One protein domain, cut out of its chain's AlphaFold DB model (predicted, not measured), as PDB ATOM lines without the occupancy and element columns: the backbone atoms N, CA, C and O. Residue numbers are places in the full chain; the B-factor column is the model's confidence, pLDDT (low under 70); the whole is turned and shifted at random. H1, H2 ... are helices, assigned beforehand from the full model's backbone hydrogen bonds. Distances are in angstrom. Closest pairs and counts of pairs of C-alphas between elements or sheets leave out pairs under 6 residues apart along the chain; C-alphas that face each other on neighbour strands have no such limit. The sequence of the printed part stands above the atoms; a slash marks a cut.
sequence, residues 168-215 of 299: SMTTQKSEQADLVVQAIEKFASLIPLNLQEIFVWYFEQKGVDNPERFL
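What this domain is: This is residues 168 to 215 of the 299 residues of an uncharacterized protein of Candidatus Gastranaerophilales bacterium HUM_10 (UniProt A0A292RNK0). The model is a flat helical hairpin: the long helix H1 runs one way, and the shorter H2 folds back beside it, coming closest to it at H2's last residue, Gln 205. The short helix H3 packs on H2 and is apart from H1, while residues 185 to 192, of which 185 to 187 belong to H1, stick out at the turn of the hairpin. The printed part has 48 residues with three named helices, in the order H1, H2, H3, and no named strand; its class is all helix. It is only just compact, close to loose, with a radius of gyration of the C-alphas of 11.5 A and spans of 33 by 25 by 9 A.

How they stand to each other: H1, residues 168 to 187, and H2, residues 195 to 205, form a helical hairpin. They touch, the closest C-alphas being those of Ser 174 and Gln 205, 5.9 A apart. They run opposite ways at a shallow tilt of 18 degrees. H3, residues 211 to 214, touches H2, with the C-alphas of Val 200 and Pro 211 the closest at 5.6 A. H1 and H3 are apart. In H1 and H2 every O i to N i+4 pair is within hydrogen-bond range; H3 is too short for such a pair, and its one O i to N i+3 pair is within range.

Where its parts are: H1 begins at C-alpha 168, at (30.250, -16.984, -12.023), and is 28.7 A long from first to last C-alpha. H2 begins at C-alpha 195, at (49.592, -29.376, -27.421), and is 15.3 A long. H3 ends at C-alpha 214, at (41.269, -23.346, -35.328).

The domain as a whole: The two C-alphas farthest apart, those of Ser 168 and Leu 190, are 34.0 A apart. The printed part has no cut. The link from H1 to H2 is short and that from H2 to H3 tight. The mean pLDDT of the printed part is 73.6; residues 168 to 170, 187 to 189, 192, 207 and 209 to 214 are under 70.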
ATOM      1  N   SER A 168      29.038 -16.892 -12.840       67.00
ATOM      2  CA  SER A 168      30.250 -16.984 -12.023       67.00
ATOM      3  C   SER A 168      30.987 -18.318 -12.176       67.00
ATOM      4  O   SER A 168      32.215 -18.340 -12.132       67.00
ATOM      5  N   MET A 169      30.283 -19.427 -12.428       64.44
ATOM      6  CA  MET A 169      30.903 -20.737 -12.641       64.44
ATOM      7  C   MET A 169      31.678 -20.783 -13.963       64.44
ATOM      8  O   MET A 169      32.748 -21.385 -14.026       64.44
ATOM      9  N   THR A 170      31.184 -20.121 -15.013       69.50
ATOM     10  CA  THR A 170      31.918 -19.970 -16.280       69.50
ATOM     11  C   THR A 170      33.174 -19.128 -16.077       69.50
ATOM     12  O   THR A 170      34.244 -19.486 -16.568       69.50
ATOM     13  N   THR A 171      33.083 -18.053 -15.288       75.31
ATOM     14  CA  THR A 171      34.247 -17.238 -14.916       75.31
ATOM     15  C   THR A 171      35.266 -18.044 -14.109       75.31
ATOM     16  O   THR A 171      36.442 -18.036 -14.458       75.31
ATOM     17  N   GLN A 172      34.834 -18.819 -13.110       75.06
ATOM     18  CA  GLN A 172      35.721 -19.676 -12.314       75.06
ATOM     19  C   GLN A 172      36.382 -20.777 -13.145       75.06
ATOM     20  O   GLN A 172      37.574 -21.026 -12.983       75.06
ATOM     21  N   LYS A 173      35.647 -21.429 -14.056       73.94
ATOM     22  CA  LYS A 173      36.228 -22.413 -14.985       73.94
ATOM     23  C   LYS A 173      37.276 -21.775 -15.893       73.94
ATOM     24  O   LYS A 173      38.352 -22.337 -16.069       73.94
ATOM     25  N   SER A 174      36.997 -20.574 -16.398       76.12
ATOM     26  CA  SER A 174      37.947 -19.776 -17.175       76.12
ATOM     27  C   SER A 174      39.203 -19.418 -16.365       76.12
ATOM     28  O   SER A 174      40.311 -19.553 -16.876       76.12
ATOM     29  N   GLU A 175      39.058 -18.996 -15.108       80.62
ATOM     30  CA  GLU A 175      40.189 -18.672 -14.222       80.62
ATOM     31  C   GLU A 175      41.021 -19.914 -13.866       80.62
ATOM     32  O   GLU A 175      42.251 -19.873 -13.883       80.62
ATOM     33  N   GLN A 176      40.369 -21.046 -13.585       79.62
ATOM     34  CA  GLN A 176      41.049 -22.320 -13.347       79.62
ATOM     35  C   GLN A 176      41.789 -22.803 -14.597       79.62
ATOM     36  O   GLN A 176      42.917 -23.281 -14.483       79.62
ATOM     37  N   ALA A 177      41.204 -22.640 -15.785       80.19
ATOM     38  CA  ALA A 177      41.864 -22.958 -17.045       80.19
ATOM     39  C   ALA A 177      43.127 -22.105 -17.255       80.19
ATOM     40  O   ALA A 177      44.170 -22.648 -17.618       80.19
ATOM     41  N   ASP A 178      43.078 -20.807 -16.939       83.94
ATOM     42  CA  ASP A 178      44.247 -19.921 -17.017       83.94
ATOM     43  C   ASP A 178      45.368 -20.362 -16.056       83.94
ATOM     44  O   ASP A 178      46.543 -20.370 -16.431       83.94
ATOM     45  N   LEU A 179      45.024 -20.790 -14.835       82.88
ATOM     46  CA  LEU A 179      45.991 -21.334 -13.872       82.88
ATOM     47  C   LEU A 179      46.616 -22.651 -14.353       82.88
ATOM     48  O   LEU A 179      47.825 -22.850 -14.214       82.88
ATOM     49  N   VAL A 180      45.810 -23.547 -14.927       80.19
ATOM     50  CA  VAL A 180      46.282 -24.831 -15.461       80.19
ATOM     51  C   VAL A 180      47.220 -24.611 -16.647       80.19
ATOM     52  O   VAL A 180      48.277 -25.235 -16.693       80.19
ATOM     53  N   VAL A 181      46.914 -23.683 -17.557       81.19
ATOM     54  CA  VAL A 181      47.808 -23.347 -18.677       81.19
ATOM     55  C   VAL A 181      49.124 -22.749 -18.184       81.19
ATOM     56  O   VAL A 181      50.186 -23.194 -18.616       81.19
ATOM     57  N   GLN A 182      49.091 -21.825 -17.219       82.19
ATOM     58  CA  GLN A 182      50.317 -21.289 -16.614       82.19
ATOM     59  C   GLN A 182      51.164 -22.385 -15.956       82.19
ATOM     60  O   GLN A 182      52.392 -22.339 -16.029       82.19
ATOM     61  N   ALA A 183      50.535 -23.382 -15.326       75.56
ATOM     62  CA  ALA A 183      51.245 -24.534 -14.783       75.56
ATOM     63  C   ALA A 183      51.851 -25.395 -15.903       75.56
ATOM     64  O   ALA A 183      53.032 -25.736 -15.835       75.56
ATOM     65  N   ILE A 184      51.090 -25.689 -16.960       78.19
ATOM     66  CA  ILE A 184      51.554 -26.451 -18.128       78.19
ATOM     67  C   ILE A 184      52.762 -25.774 -18.787       78.19
ATOM     68  O   ILE A 184      53.736 -26.457 -19.091       78.19
ATOM     69  N   GLU A 185      52.773 -24.446 -18.929       75.12
ATOM     70  CA  GLU A 185      53.929 -23.696 -19.446       75.12
ATOM     71  C   GLU A 185      55.208 -23.926 -18.622       75.12
ATOM     72  O   GLU A 185      56.306 -23.966 -19.180       75.12
ATOM     73  N   LYS A 186      55.097 -24.119 -17.299       73.69
ATOM     74  CA  LYS A 186      56.252 -24.435 -16.436       73.69
ATOM     75  C   LYS A 186      56.745 -25.872 -16.604       73.69
ATOM     76  O   LYS A 186      57.930 -26.121 -16.393       73.69
ATOM     77  N   PHE A 187      55.866 -26.798 -16.987       69.56
ATOM     78  CA  PHE A 187      56.190 -28.216 -17.190       69.56
ATOM     79  C   PHE A 187      56.476 -28.585 -18.656       69.56
ATOM     80  O   PHE A 187      56.967 -29.682 -18.922       69.56
ATOM     81  N   ALA A 188      56.262 -27.653 -19.590       66.44
ATOM     82  CA  ALA A 188      56.476 -27.832 -21.027       66.44
ATOM     83  C   ALA A 188      57.914 -28.215 -21.413       66.44
ATOM     84  O   ALA A 188      58.135 -28.830 -22.451       66.44
ATOM     85  N   SER A 189      58.901 -27.879 -20.577       68.12
ATOM     86  CA  SER A 189      60.312 -28.217 -20.801       68.12
ATOM     87  C   SER A 189      60.718 -29.609 -20.296       68.12
ATOM     88  O   SER A 189      61.820 -30.059 -20.602       68.12
ATOM     89  N   LEU A 190      59.862 -30.287 -19.522       70.00
ATOM     90  CA  LEU A 190      60.193 -31.526 -18.803       70.00
ATOM     91  C   LEU A 190      59.462 -32.765 -19.342       70.00
ATOM     92  O   LEU A 190      59.941 -33.879 -19.131       70.00
ATOM     93  N   ILE A 191      58.320 -32.597 -20.018       72.06
ATOM     94  CA  ILE A 191      57.466 -33.698 -20.487       72.06
ATOM     95  C   ILE A 191      56.984 -33.389 -21.914       72.06
ATOM     96  O   ILE A 191      56.558 -32.262 -22.166       72.06
ATOM     97  N   PRO A 192      57.012 -34.349 -22.861       69.56
ATOM     98  CA  PRO A 192      56.356 -34.168 -24.152       69.56
ATOM     99  C   PRO A 192      54.836 -34.080 -23.946       69.56
ATOM    100  O   PRO A 192      54.198 -35.060 -23.566       69.56
ATOM    101  N   LEU A 193      54.263 -32.897 -24.169       71.06
ATOM    102  CA  LEU A 193      52.830 -32.628 -24.016       71.06
ATOM    103  C   LEU A 193      52.115 -32.638 -25.371       71.06
ATOM    104  O   LEU A 193      52.634 -32.119 -26.362       71.06
ATOM    105  N   ASN A 194      50.895 -33.179 -25.397       73.88
ATOM    106  CA  ASN A 194      50.006 -33.091 -26.551       73.88
ATOM    107  C   ASN A 194      49.366 -31.693 -26.604       73.88
ATOM    108  O   ASN A 194      48.330 -31.433 -25.993       73.88
ATOM    109  N   LEU A 195      50.016 -30.775 -27.320       71.31
ATOM    110  CA  LEU A 195      49.592 -29.376 -27.421       71.31
ATOM    111  C   LEU A 195      48.210 -29.217 -28.078       71.31
ATOM    112  O   LEU A 195      47.519 -28.236 -27.814       71.31
ATOM    113  N   GLN A 196      47.807 -30.178 -28.914       72.69
ATOM    114  CA  GLN A 196      46.537 -30.152 -29.634       72.69
ATOM    115  C   GLN A 196      45.351 -30.408 -28.695       72.69
ATOM    116  O   GLN A 196      44.393 -29.641 -28.704       72.69
ATOM    117  N   GLU A 197      45.442 -31.418 -27.828       71.31
ATOM    118  CA  GLU A 197      44.408 -31.702 -26.819       71.31
ATOM    119  C   GLU A 197      44.314 -30.598 -25.762       71.31
ATOM    120  O   GLU A 197      43.219 -30.207 -25.367       71.31
ATOM    121  N   ILE A 198      45.454 -30.036 -25.344       75.69
ATOM    122  CA  ILE A 198      45.491 -28.925 -24.381       75.69
ATOM    123  C   ILE A 198      44.827 -27.673 -24.968       75.69
ATOM    124  O   ILE A 198      44.134 -26.951 -24.253       75.69
ATOM    125  N   PHE A 199      45.004 -27.428 -26.269       76.38
ATOM    126  CA  PHE A 199      44.348 -26.332 -26.976       76.38
ATOM    127  C   PHE A 199      42.827 -26.524 -27.042       76.38
ATOM    128  O   PHE A 199      42.094 -25.611 -26.667       76.38
ATOM    129  N   VAL A 200      42.352 -27.702 -27.467       80.25
ATOM    130  CA  VAL A 200      40.910 -28.015 -27.523       80.25
ATOM    131  C   VAL A 200      40.283 -27.852 -26.144       80.25
ATOM    132  O   VAL A 200      39.348 -27.070 -25.983       80.25
ATOM    133  N   TRP A 201      40.878 -28.481 -25.131       80.06
ATOM    134  CA  TRP A 201      40.400 -28.407 -23.757       80.06
ATOM    135  C   TRP A 201      40.355 -26.966 -23.228       80.06
ATOM    136  O   TRP A 201      39.367 -26.557 -22.621       80.06
ATOM    137  N   TYR A 202      41.390 -26.158 -23.474       81.31
ATOM    138  CA  TYR A 202      41.431 -24.767 -23.011       81.31
ATOM    139  C   TYR A 202      40.325 -23.907 -23.637       81.31
ATOM    140  O   TYR A 202      39.658 -23.142 -22.935       81.31
ATOM    141  N   PHE A 203      40.106 -24.035 -24.947       78.25
ATOM    142  CA  PHE A 203      39.072 -23.266 -25.637       78.25
ATOM    143  C   PHE A 203      37.653 -23.732 -25.282       78.25
ATOM    144  O   PHE A 203      36.766 -22.885 -25.159       78.25
ATOM    145  N   GLU A 204      37.452 -25.020 -24.996       79.00
ATOM    146  CA  GLU A 204      36.203 -25.525 -24.412       79.00
ATOM    147  C   GLU A 204      35.934 -24.915 -23.032       79.00
ATOM    148  O   GLU A 204      34.832 -24.430 -22.772       79.00
ATOM    149  N   GLN A 205      36.939 -24.853 -22.147       76.00
ATOM    150  CA  GLN A 205      36.767 -24.229 -20.826       76.00
ATOM    151  C   GLN A 205      36.524 -22.712 -20.906       76.00
ATOM    152  O   GLN A 205      35.893 -22.143 -20.012       76.00
ATOM    153  N   LYS A 206      36.981 -22.050 -21.977       75.06
ATOM    154  CA  LYS A 206      36.692 -20.633 -22.273       75.06
ATOM    155  C   LYS A 206      35.334 -20.411 -22.953       75.06
ATOM    156  O   LYS A 206      34.977 -19.259 -23.197       75.06
ATOM    157  N   GLY A 207      34.570 -21.473 -23.219       67.00
ATOM    158  CA  GLY A 207      33.234 -21.395 -23.811       67.00
ATOM    159  C   GLY A 207      33.232 -21.156 -25.321       67.00
ATOM    160  O   GLY A 207      32.268 -20.604 -25.845       67.00
ATOM    161  N   VAL A 208      34.312 -21.516 -26.021       75.81
ATOM    162  CA  VAL A 208      34.338 -21.512 -27.486       75.81
ATOM    163  C   VAL A 208      33.848 -22.864 -27.981       75.81
ATOM    164  O   VAL A 208      34.549 -23.868 -27.865       75.81
ATOM    165  N   ASP A 209      32.653 -22.872 -28.565       65.06
ATOM    166  CA  ASP A 209      32.118 -24.053 -29.232       65.06
ATOM    167  C   ASP A 209      32.945 -24.366 -30.491       65.06
ATOM    168  O   ASP A 209      33.200 -23.492 -31.325       65.06
ATOM    169  N   ASN A 210      33.331 -25.633 -30.640       62.09
ATOM    170  CA  ASN A 210      34.070 -26.168 -31.786       62.09
ATOM    171  C   ASN A 210      35.477 -25.542 -32.006       62.09
ATOM    172  O   ASN A 210      35.745 -24.924 -33.047       62.09
ATOM    173  N   PRO A 211      36.410 -25.707 -31.046       64.00
ATOM    174  CA  PRO A 211      37.768 -25.161 -31.139       64.00
ATOM    175  C   PRO A 211      38.632 -25.848 -32.206       64.00
ATOM    176  O   PRO A 211      39.653 -25.303 -32.630       64.00
ATOM    177  N   GLU A 212      38.208 -27.016 -32.690       64.44
ATOM    178  CA  GLU A 212      38.905 -27.783 -33.720       64.44
ATOM    179  C   GLU A 212      38.977 -27.052 -35.062       64.44
ATOM    180  O   GLU A 212      39.920 -27.253 -35.818       64.44
ATOM    181  N   ARG A 213      38.064 -26.108 -35.329       65.38
ATOM    182  CA  ARG A 213      38.130 -25.233 -36.512       65.38
ATOM    183  C   ARG A 213      39.414 -24.394 -36.571       65.38
ATOM    184  O   ARG A 213      39.822 -23.971 -37.653       65.38
ATOM    185  N   PHE A 214      40.020 -24.105 -35.420       64.81
ATOM    186  CA  PHE A 214      41.269 -23.346 -35.328       64.81
ATOM    187  C   PHE A 214      42.509 -24.236 -35.428       64.81
ATOM    188  O   PHE A 214      43.609 -23.730 -35.655       64.81
ATOM    189  N   LEU A 215      42.337 -25.552 -35.292       70.75
ATOM    190  CA  LEU A 215      43.383 -26.519 -35.556       70.75
ATOM    191  C   LEU A 215      43.404 -26.792 -37.058       70.75
ATOM    192  O   LEU A 215      42.398 -27.139 -37.670       70.75
TER     193      LEU A 215